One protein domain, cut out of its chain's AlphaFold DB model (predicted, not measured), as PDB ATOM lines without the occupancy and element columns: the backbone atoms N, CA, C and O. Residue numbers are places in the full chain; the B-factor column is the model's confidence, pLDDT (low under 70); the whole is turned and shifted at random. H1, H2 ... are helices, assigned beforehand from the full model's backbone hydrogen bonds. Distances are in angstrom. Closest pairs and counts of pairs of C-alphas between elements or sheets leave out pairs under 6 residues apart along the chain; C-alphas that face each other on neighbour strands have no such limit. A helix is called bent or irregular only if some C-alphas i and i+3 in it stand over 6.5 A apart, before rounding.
ATOM      1  N   HIS A   3     -35.225  42.537   5.019       72.12
ATOM      2  CA  HIS A   3     -33.922  42.984   5.512       72.12
ATOM      3  C   HIS A   3     -32.984  43.488   4.397       72.12
ATOM      4  O   HIS A   3     -32.421  44.568   4.495       72.12
ATOM      5  N   ILE A   4     -32.814  42.731   3.310       87.38
ATOM      6  CA  ILE A   4     -31.794  43.060   2.301       87.38
ATOM      7  C   ILE A   4     -32.283  44.096   1.289       87.38
ATOM      8  O   ILE A   4     -31.521  44.984   0.916       87.38
ATOM      9  N   GLY A   5     -33.544  44.005   0.854       89.75
ATOM     10  CA  GLY A   5     -34.062  44.891  -0.190       89.75
ATOM     11  C   GLY A   5     -34.152  46.355   0.241       89.75
ATOM     12  O   GLY A   5     -33.978  47.242  -0.588       89.75
ATOM     13  N   LEU A   6     -34.378  46.591   1.537       91.81
ATOM     14  CA  LEU A   6     -34.626  47.915   2.108       91.81
ATOM     15  C   LEU A   6     -33.494  48.404   3.021       91.81
ATOM     16  O   LEU A   6     -33.446  49.584   3.328       91.81
ATOM     17  N   SER A   7     -32.582  47.543   3.482       91.81
ATOM     18  CA  SER A   7     -31.538  47.964   4.437       91.81
ATOM     19  C   SER A   7     -30.108  47.782   3.931       91.81
ATOM     20  O   SER A   7     -29.171  48.236   4.582       91.81
ATOM     21  N   CYS A   8     -29.891  47.132   2.782       93.81
ATOM     22  CA  CYS A   8     -28.544  46.991   2.232       93.81
ATOM     23  C   CYS A   8     -28.022  48.335   1.696       93.81
ATOM     24  O   CYS A   8     -28.450  48.792   0.639       93.81
ATOM     25  N   VAL A   9     -27.039  48.917   2.388       93.75
ATOM     26  CA  VAL A   9     -26.358  50.168   1.984       93.75
ATOM     27  C   VAL A   9     -25.192  49.949   1.010       93.75
ATOM     28  O   VAL A   9     -24.505  50.887   0.624       93.75
ATOM     29  N   GLY A  10     -24.923  48.700   0.617       93.81
ATOM     30  CA  GLY A  10     -23.866  48.385  -0.347       93.81
ATOM     31  C   GLY A  10     -22.434  48.466   0.195       93.81
ATOM     32  O   GLY A  10     -21.513  48.628  -0.597       93.81
ATOM     33  N   CYS A  11     -22.222  48.305   1.507       95.56
ATOM     34  CA  CYS A  11     -20.893  48.407   2.132       95.56
ATOM     35  C   CYS A  11     -19.890  47.304   1.743       95.56
ATOM     36  O   CYS A  11     -18.706  47.446   2.017       95.56
ATOM     37  N   GLY A  12     -20.332  46.189   1.154       95.62
ATOM     38  CA  GLY A  12     -19.441  45.119   0.678       95.62
ATOM     39  C   GLY A  12     -18.965  44.123   1.740       95.62
ATOM     40  O   GLY A  12     -18.706  42.974   1.392       95.62
ATOM     41  N   MET A  13     -18.996  44.493   3.025       96.12
ATOM     42  CA  MET A  13     -18.448  43.693   4.135       96.12
ATOM     43  C   MET A  13     -18.954  42.245   4.184       96.12
ATOM     44  O   MET A  13     -18.225  41.351   4.589       96.12
ATOM     45  N   CYS A  14     -20.194  41.990   3.755       95.50
ATOM     46  CA  CYS A  14     -20.750  40.636   3.696       95.50
ATOM     47  C   CYS A  14     -20.026  39.707   2.707       95.50
ATOM     48  O   CYS A  14     -20.021  38.499   2.927       95.50
ATOM     49  N   SER A  15     -19.434  40.243   1.634       97.25
ATOM     50  CA  SER A  15     -18.597  39.457   0.713       97.25
ATOM     51  C   SER A  15     -17.191  39.299   1.276       97.25
ATOM     52  O   SER A  15     -16.662  38.197   1.239       97.25
ATOM     53  N   ASP A  16     -16.635  40.366   1.861       97.44
ATOM     54  CA  ASP A  16     -15.270  40.372   2.409       97.44
ATOM     55  C   ASP A  16     -15.074  39.333   3.522       97.44
ATOM     56  O   ASP A  16     -13.998  38.758   3.658       97.44
ATOM     57  N   VAL A  17     -16.115  39.080   4.322       97.12
ATOM     58  CA  VAL A  17     -16.069  38.110   5.430       97.12
ATOM     59  C   VAL A  17     -16.613  36.730   5.056       97.12
ATOM     60  O   VAL A  17     -16.718  35.866   5.928       97.12
ATOM     61  N   CYS A  18     -17.028  36.509   3.804       97.00
ATOM     62  CA  CYS A  18     -17.678  35.259   3.428       97.00
ATOM     63  C   CYS A  18     -16.652  34.111   3.359       97.00
ATOM     64  O   CYS A  18     -15.802  34.119   2.476       97.00
ATOM     65  N   PRO A  19     -16.759  33.064   4.200       97.69
ATOM     66  CA  PRO A  19     -15.790  31.963   4.212       97.69
ATOM     67  C   PRO A  19     -15.899  31.031   2.994       97.69
ATOM     68  O   PRO A  19     -15.101  30.110   2.851       97.69
ATOM     69  N   ALA A  20     -16.923  31.224   2.160       98.19
ATOM     70  CA  ALA A  20     -17.211  30.418   0.978       98.19
ATOM     71  C   ALA A  20     -17.039  31.206  -0.334       98.19
ATOM     72  O   ALA A  20     -17.514  30.750  -1.371       98.19
ATOM     73  N   ASP A  21     -16.435  32.402  -0.281       96.25
ATOM     74  CA  ASP A  21     -16.177  33.266  -1.444       96.25
ATOM     75  C   ASP A  21     -17.426  33.586  -2.292       96.25
ATOM     76  O   ASP A  21     -17.367  33.812  -3.503       96.25
ATOM     77  N   ILE A  22     -18.603  33.620  -1.657       97.81
ATOM     78  CA  ILE A  22     -19.851  33.975  -2.334       97.81
ATOM     79  C   ILE A  22     -19.861  35.493  -2.586       97.81
ATOM     80  O   ILE A  22     -19.616  36.267  -1.657       97.81
ATOM     81  N   PRO A  23     -20.242  35.968  -3.789       96.50
ATOM     82  CA  PRO A  23     -20.346  37.397  -4.094       96.50
ATOM     83  C   PRO A  23     -21.632  38.020  -3.511       96.50
ATOM     84  O   PRO A  23     -22.477  38.558  -4.235       96.50
ATOM     85  N   VAL A  24     -21.800  37.940  -2.186       96.25
ATOM     86  CA  VAL A  24     -23.030  38.291  -1.455       96.25
ATOM     87  C   VAL A  24     -23.476  39.728  -1.732       96.25
ATOM     88  O   VAL A  24     -24.652  39.975  -1.994       96.25
ATOM     89  N   ALA A  25     -22.544  40.679  -1.768       95.62
ATOM     90  CA  ALA A  25     -22.844  42.086  -2.007       95.62
ATOM     91  C   ALA A  25     -23.464  42.310  -3.393       95.62
ATOM     92  O   ALA A  25     -24.407  43.088  -3.525       95.62
ATOM     93  N   SER A  26     -22.989  41.600  -4.421       95.88
ATOM     94  CA  SER A  26     -23.558  41.681  -5.772       95.88
ATOM     95  C   SER A  26     -24.987  41.134  -5.805       95.88
ATOM     96  O   SER A  26     -25.895  41.781  -6.334       95.88
ATOM     97  N   ILE A  27     -25.208  39.983  -5.161       95.00
ATOM     98  CA  ILE A  27     -26.530  39.353  -5.049       95.00
ATOM     99  C   ILE A  27     -27.503  40.295  -4.334       95.00
ATOM    100  O   ILE A  27     -28.610  40.527  -4.817       95.00
ATOM    101  N   PHE A  28     -27.081  40.883  -3.217       94.94
ATOM    102  CA  PHE A  28     -27.916  41.759  -2.400       94.94
ATOM    103  C   PHE A  28     -28.230  43.081  -3.095       94.94
ATOM    104  O   PHE A  28     -29.383  43.511  -3.081       94.94
ATOM    105  N   ARG A  29     -27.255  43.690  -3.782       94.00
ATOM    106  CA  ARG A  29     -27.498  44.875  -4.622       94.00
ATOM    107  C   ARG A  29     -28.506  44.574  -5.729       94.00
ATOM    108  O   ARG A  29     -29.418  45.363  -5.956       94.00
ATOM    109  N   LYS A  30     -28.383  43.416  -6.388       94.25
ATOM    110  CA  LYS A  30     -29.332  42.992  -7.424       94.25
ATOM    111  C   LYS A  30     -30.730  42.748  -6.854       94.25
ATOM    112  O   LYS A  30     -31.704  43.188  -7.453       94.25
ATOM    113  N   ALA A  31     -30.827  42.085  -5.703       92.56
ATOM    114  CA  ALA A  31     -32.099  41.812  -5.040       92.56
ATOM    115  C   ALA A  31     -32.815  43.097  -4.589       92.56
ATOM    116  O   ALA A  31     -34.035  43.186  -4.703       92.56
ATOM    117  N   GLY A  32     -32.069  44.098  -4.108       94.06
ATOM    118  CA  GLY A  32     -32.627  45.385  -3.688       94.06
ATOM    119  C   GLY A  32     -33.030  46.303  -4.838       94.06
ATOM    120  O   GLY A  32     -33.934  47.112  -4.660       94.06
ATOM    121  N   LYS A  33     -32.432  46.157  -6.028       94.25
ATOM    122  CA  LYS A  33     -32.673  47.067  -7.159       94.25
ATOM    123  C   LYS A  33     -34.156  47.236  -7.505       94.25
ATOM    124  O   LYS A  33     -34.595  48.363  -7.681       94.25
ATOM    125  N   ALA A  34     -34.927  46.150  -7.558       91.62
ATOM    126  CA  ALA A  34     -36.351  46.233  -7.884       91.62
ATOM    127  C   ALA A  34     -37.133  47.075  -6.860       91.62
ATOM    128  O   ALA A  34     -37.958  47.896  -7.234       91.62
ATOM    129  N   VAL A  35     -36.823  46.917  -5.570       91.25
ATOM    130  CA  VAL A  35     -37.455  47.688  -4.489       91.25
ATOM    131  C   VAL A  35     -37.076  49.166  -4.591       91.25
ATOM    132  O   VAL A  35     -37.944  50.029  -4.520       91.25
ATOM    133  N   GLN A  36     -35.795  49.463  -4.820       93.94
ATOM    134  CA  GLN A  36     -35.320  50.839  -4.994       93.94
ATOM    135  C   GLN A  36     -35.957  51.512  -6.217       93.94
ATOM    136  O   GLN A  36     -36.328  52.679  -6.156       93.94
ATOM    137  N   ASP A  37     -36.111  50.779  -7.324       93.56
ATOM    138  CA  ASP A  37     -36.694  51.306  -8.558       93.56
ATOM    139  C   ASP A  37     -38.197  51.592  -8.412       93.56
ATOM    140  O   ASP A  37     -38.661  52.603  -8.948       93.56
ATOM    141  N   VAL A  38     -38.937  50.730  -7.702       92.50
ATOM    142  CA  VAL A  38     -40.383  50.874  -7.460       92.50
ATOM    143  C   VAL A  38     -40.657  52.032  -6.503       92.50
ATOM    144  O   VAL A  38     -41.352  52.967  -6.873       92.50
ATOM    145  N   PHE A  39     -40.035  52.021  -5.325       92.56
ATOM    146  CA  PHE A  39     -40.326  52.984  -4.254       92.56
ATOM    147  C   PHE A  39     -39.463  54.251  -4.307       92.56
ATOM    148  O   PHE A  39     -39.515  55.079  -3.406       92.56
ATOM    149  N   LYS A  40     -38.585  54.378  -5.314       92.62
ATOM    150  CA  LYS A  40     -37.573  55.454  -5.418       92.62
ATOM    151  C   LYS A  40     -36.759  55.651  -4.131       92.62
ATOM    152  O   LYS A  40     -36.259  56.739  -3.857       92.62
ATOM    153  N   TYR A  41     -36.584  54.572  -3.377       93.00
ATOM    154  CA  TYR A  41     -35.980  54.569  -2.054       93.00
ATOM    155  C   TYR A  41     -34.521  54.114  -2.125       93.00
ATOM    156  O   TYR A  41     -34.216  53.094  -2.741       93.00
ATOM    157  N   MET A  42     -33.612  54.845  -1.475       94.94
ATOM    158  CA  MET A  42     -32.192  54.493  -1.402       94.94
ATOM    159  C   MET A  42     -31.788  54.240   0.059       94.94
ATOM    160  O   MET A  42     -31.727  55.193   0.837       94.94
ATOM    161  N   PRO A  43     -31.478  52.988   0.446       94.00
ATOM    162  CA  PRO A  43     -31.142  52.658   1.827       94.00
ATOM    163  C   PRO A  43     -29.967  53.483   2.365       94.00
ATOM    164  O   PRO A  43     -28.904  53.531   1.746       94.00
ATOM    165  N   GLY A  44     -30.150  54.090   3.540       92.25
ATOM    166  CA  GLY A  44     -29.100  54.822   4.256       92.25
ATOM    167  C   GLY A  44     -28.695  56.166   3.642       92.25
ATOM    168  O   GLY A  44     -27.675  56.716   4.051       92.25
ATOM    169  N   LYS A  45     -29.450  56.686   2.664       94.31
ATOM    170  CA  LYS A  45     -29.192  58.000   2.056       94.31
ATOM    171  C   LYS A  45     -29.552  59.159   2.994       94.31
ATOM    172  O   LYS A  45     -28.784  60.114   3.075       94.31
ATOM    173  N   ASP A  46     -30.690  59.062   3.675       95.12
ATOM    174  CA  ASP A  46     -31.187  60.034   4.650       95.12
ATOM    175  C   ASP A  46     -31.697  59.288   5.895       95.12
ATOM    176  O   ASP A  46     -32.178  58.157   5.801       95.12
ATOM    177  N   VAL A  47     -31.550  59.902   7.067       92.00
ATOM    178  CA  VAL A  47     -32.047  59.381   8.346       92.00
ATOM    179  C   VAL A  47     -33.536  59.662   8.541       92.00
ATOM    180  O   VAL A  47     -34.199  58.911   9.252       92.00
ATOM    181  N   GLU A  48     -34.056  60.710   7.896       94.38
ATOM    182  CA  GLU A  48     -35.472  61.082   7.950       94.38
ATOM    183  C   GLU A  48     -36.313  60.325   6.902       94.38
ATOM    184  O   GLU A  48     -37.544  60.319   6.981       94.38
ATOM    185  N   ASP A  49     -35.668  59.648   5.940       91.81
ATOM    186  CA  ASP A  49     -36.345  58.826   4.933       91.81
ATOM    187  C   ASP A  49     -37.079  57.653   5.603       91.81
ATOM    188  O   ASP A  49     -36.483  56.745   6.196       91.81
ATOM    189  N   LYS A  50     -38.406  57.630   5.455       91.81
ATOM    190  CA  LYS A  50     -39.235  56.532   5.958       91.81
ATOM    191  C   LYS A  50     -38.993  55.267   5.140       91.81
ATOM    192  O   LYS A  50     -38.923  55.299   3.914       91.81
ATOM    193  N   ILE A  51     -38.920  54.125   5.819       91.88
ATOM    194  CA  ILE A  51     -38.790  52.829   5.146       91.88
ATOM    195  C   ILE A  51     -40.128  52.524   4.447       91.88
ATOM    196  O   ILE A  51     -41.149  52.514   5.138       91.88
ATOM    197  N   PRO A  52     -40.154  52.201   3.138       91.19
ATOM    198  CA  PRO A  52     -41.392  51.988   2.380       91.19
ATOM    199  C   PRO A  52     -42.434  51.084   3.058       91.19
ATOM    200  O   PRO A  52     -43.603  51.427   3.133       91.19
ATOM    201  N   VAL A  53     -42.015  49.973   3.678       89.81
ATOM    202  CA  VAL A  53     -42.935  49.031   4.360       89.81
ATOM    203  C   VAL A  53     -43.469  49.514   5.717       89.81
ATOM    204  O   VAL A  53     -44.163  48.769   6.403       89.81
ATOM    205  N   THR A  54     -43.096  50.718   6.147       92.19
ATOM    206  CA  THR A  54     -43.524  51.328   7.419       92.19
ATOM    207  C   THR A  54     -44.447  52.528   7.223       92.19
ATOM    208  O   THR A  54     -44.934  53.088   8.203       92.19
ATOM    209  N   THR A  55     -44.686  52.920   5.973       92.06
ATOM    210  CA  THR A  55     -45.565  54.025   5.588       92.06
ATOM    211  C   THR A  55     -46.567  53.545   4.539       92.06
ATOM    212  O   THR A  55     -46.483  52.413   4.067       92.06
ATOM    213  N   PHE A  56     -47.545  54.385   4.218       91.75
ATOM    214  CA  PHE A  56     -48.535  54.123   3.182       91.75
ATOM    215  C   PHE A  56     -48.864  55.427   2.457       91.75
ATOM    216  O   PHE A  56     -49.031  56.461   3.103       91.75
ATOM    217  N   GLU A  57     -48.937  55.358   1.132       90.38
ATOM    218  CA  GLU A  57     -49.184  56.469   0.216       90.38
ATOM    219  C   GLU A  57     -50.232  55.975  -0.795       90.38
ATOM    220  O   GLU A  57     -49.961  55.054  -1.564       90.38
ATOM    221  N   GLU A  58     -51.445  56.538  -0.763       91.25
ATOM    222  CA  GLU A  58     -52.585  56.028  -1.549       91.25
ATOM    223  C   GLU A  58     -52.316  56.021  -3.061       91.25
ATOM    224  O   GLU A  58     -52.741  55.110  -3.761       91.25
ATOM    225  N   GLU A  59     -51.563  57.000  -3.565       91.44
ATOM    226  CA  GLU A  59     -51.337  57.191  -5.003       91.44
ATOM    227  C   GLU A  59     -49.994  56.605  -5.510       91.44
ATOM    228  O   GLU A  59     -49.623  56.823  -6.662       91.44
TER     229      GLU A  59
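What this domain is: This is residues 3 to 59 of the 66 residues of the protein "4Fe-4S ferredoxin-type domain-containing protein" of marine sediment metagenome (UniProt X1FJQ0). Look for one longer helix, H3, with the first part of the printed residues laid along its side: the short helix H1 packs near the middle of H3, and the short helix H2 packs at the end where H3 begins. After H3 there is a long stretch with no named element, residues 40 to 59; it makes a loop, and its last residues, 54 to 59, stick out as a free tail that adds to the length. The printed part has 57 residues with three named helices, in the order H1, H2, H3, and no named strand; the class is all helix, though under half of the residues, 25 of 57, are in named elements. The whole is loose, with a radius of gyration of the C-alphas of 13.0 A, and the C-alphas span 44 by 21 by 14 A.

How they stand to each other: Begin at H1, residues 3 to 7, and look across to H3, residues 24 to 39. They touch, with 13 pairs of C-alphas within 8 A; the closest C-alphas are those of Gly 5 and Gly 32, 3.8 A apart. H3 has a kink of 30 degrees near residue 32. A tight link of 5 residues takes you on to H2, residues 13 to 16, which is apart from H1. H2 touches H3 with 5 pairs of C-alphas within 8 A, and on H3 it is residues 24 to 25 alone that touch; the closest C-alphas are those of Ser 15 and Val 24, 5.1 A apart. The link from H2 to H3 has 7 residues and is short. Along the backbone, every O i to N i+4 pair of H1 is within hydrogen-bond range, and 10 of 12 are in H3; H2 is too short for such a pair, but its one O i to N i+3 pair is within range.

Where its parts are: Find C-alpha 3 at (-33.922, 42.984, 5.512), where H1 begins; it ends at Ser 7. H1 is neither bent nor irregular, but only just: C-alphas 3 and 6 are 6.0 A apart. H2 runs from Met 13 to Asp 16. Then find C-alpha 24 at (-23.030, 38.291, -1.455); from there H3 runs 22.9 A to C-alpha 39 at (-40.326, 52.984, -4.254). H3 is only just irregular, with C-alphas 31 and 34 standing 6.8 A apart.

The domain as a whole: The two C-alphas farthest apart are those of Pro 19 and Glu 59, at 44.6 A. The printed part runs from 3 to 59 with no cut, and neither of the two links between helices is long. Residues 54 to 59 stand free. The mean pLDDT of the printed part of this model is 93.4, and no printed residue is under 70.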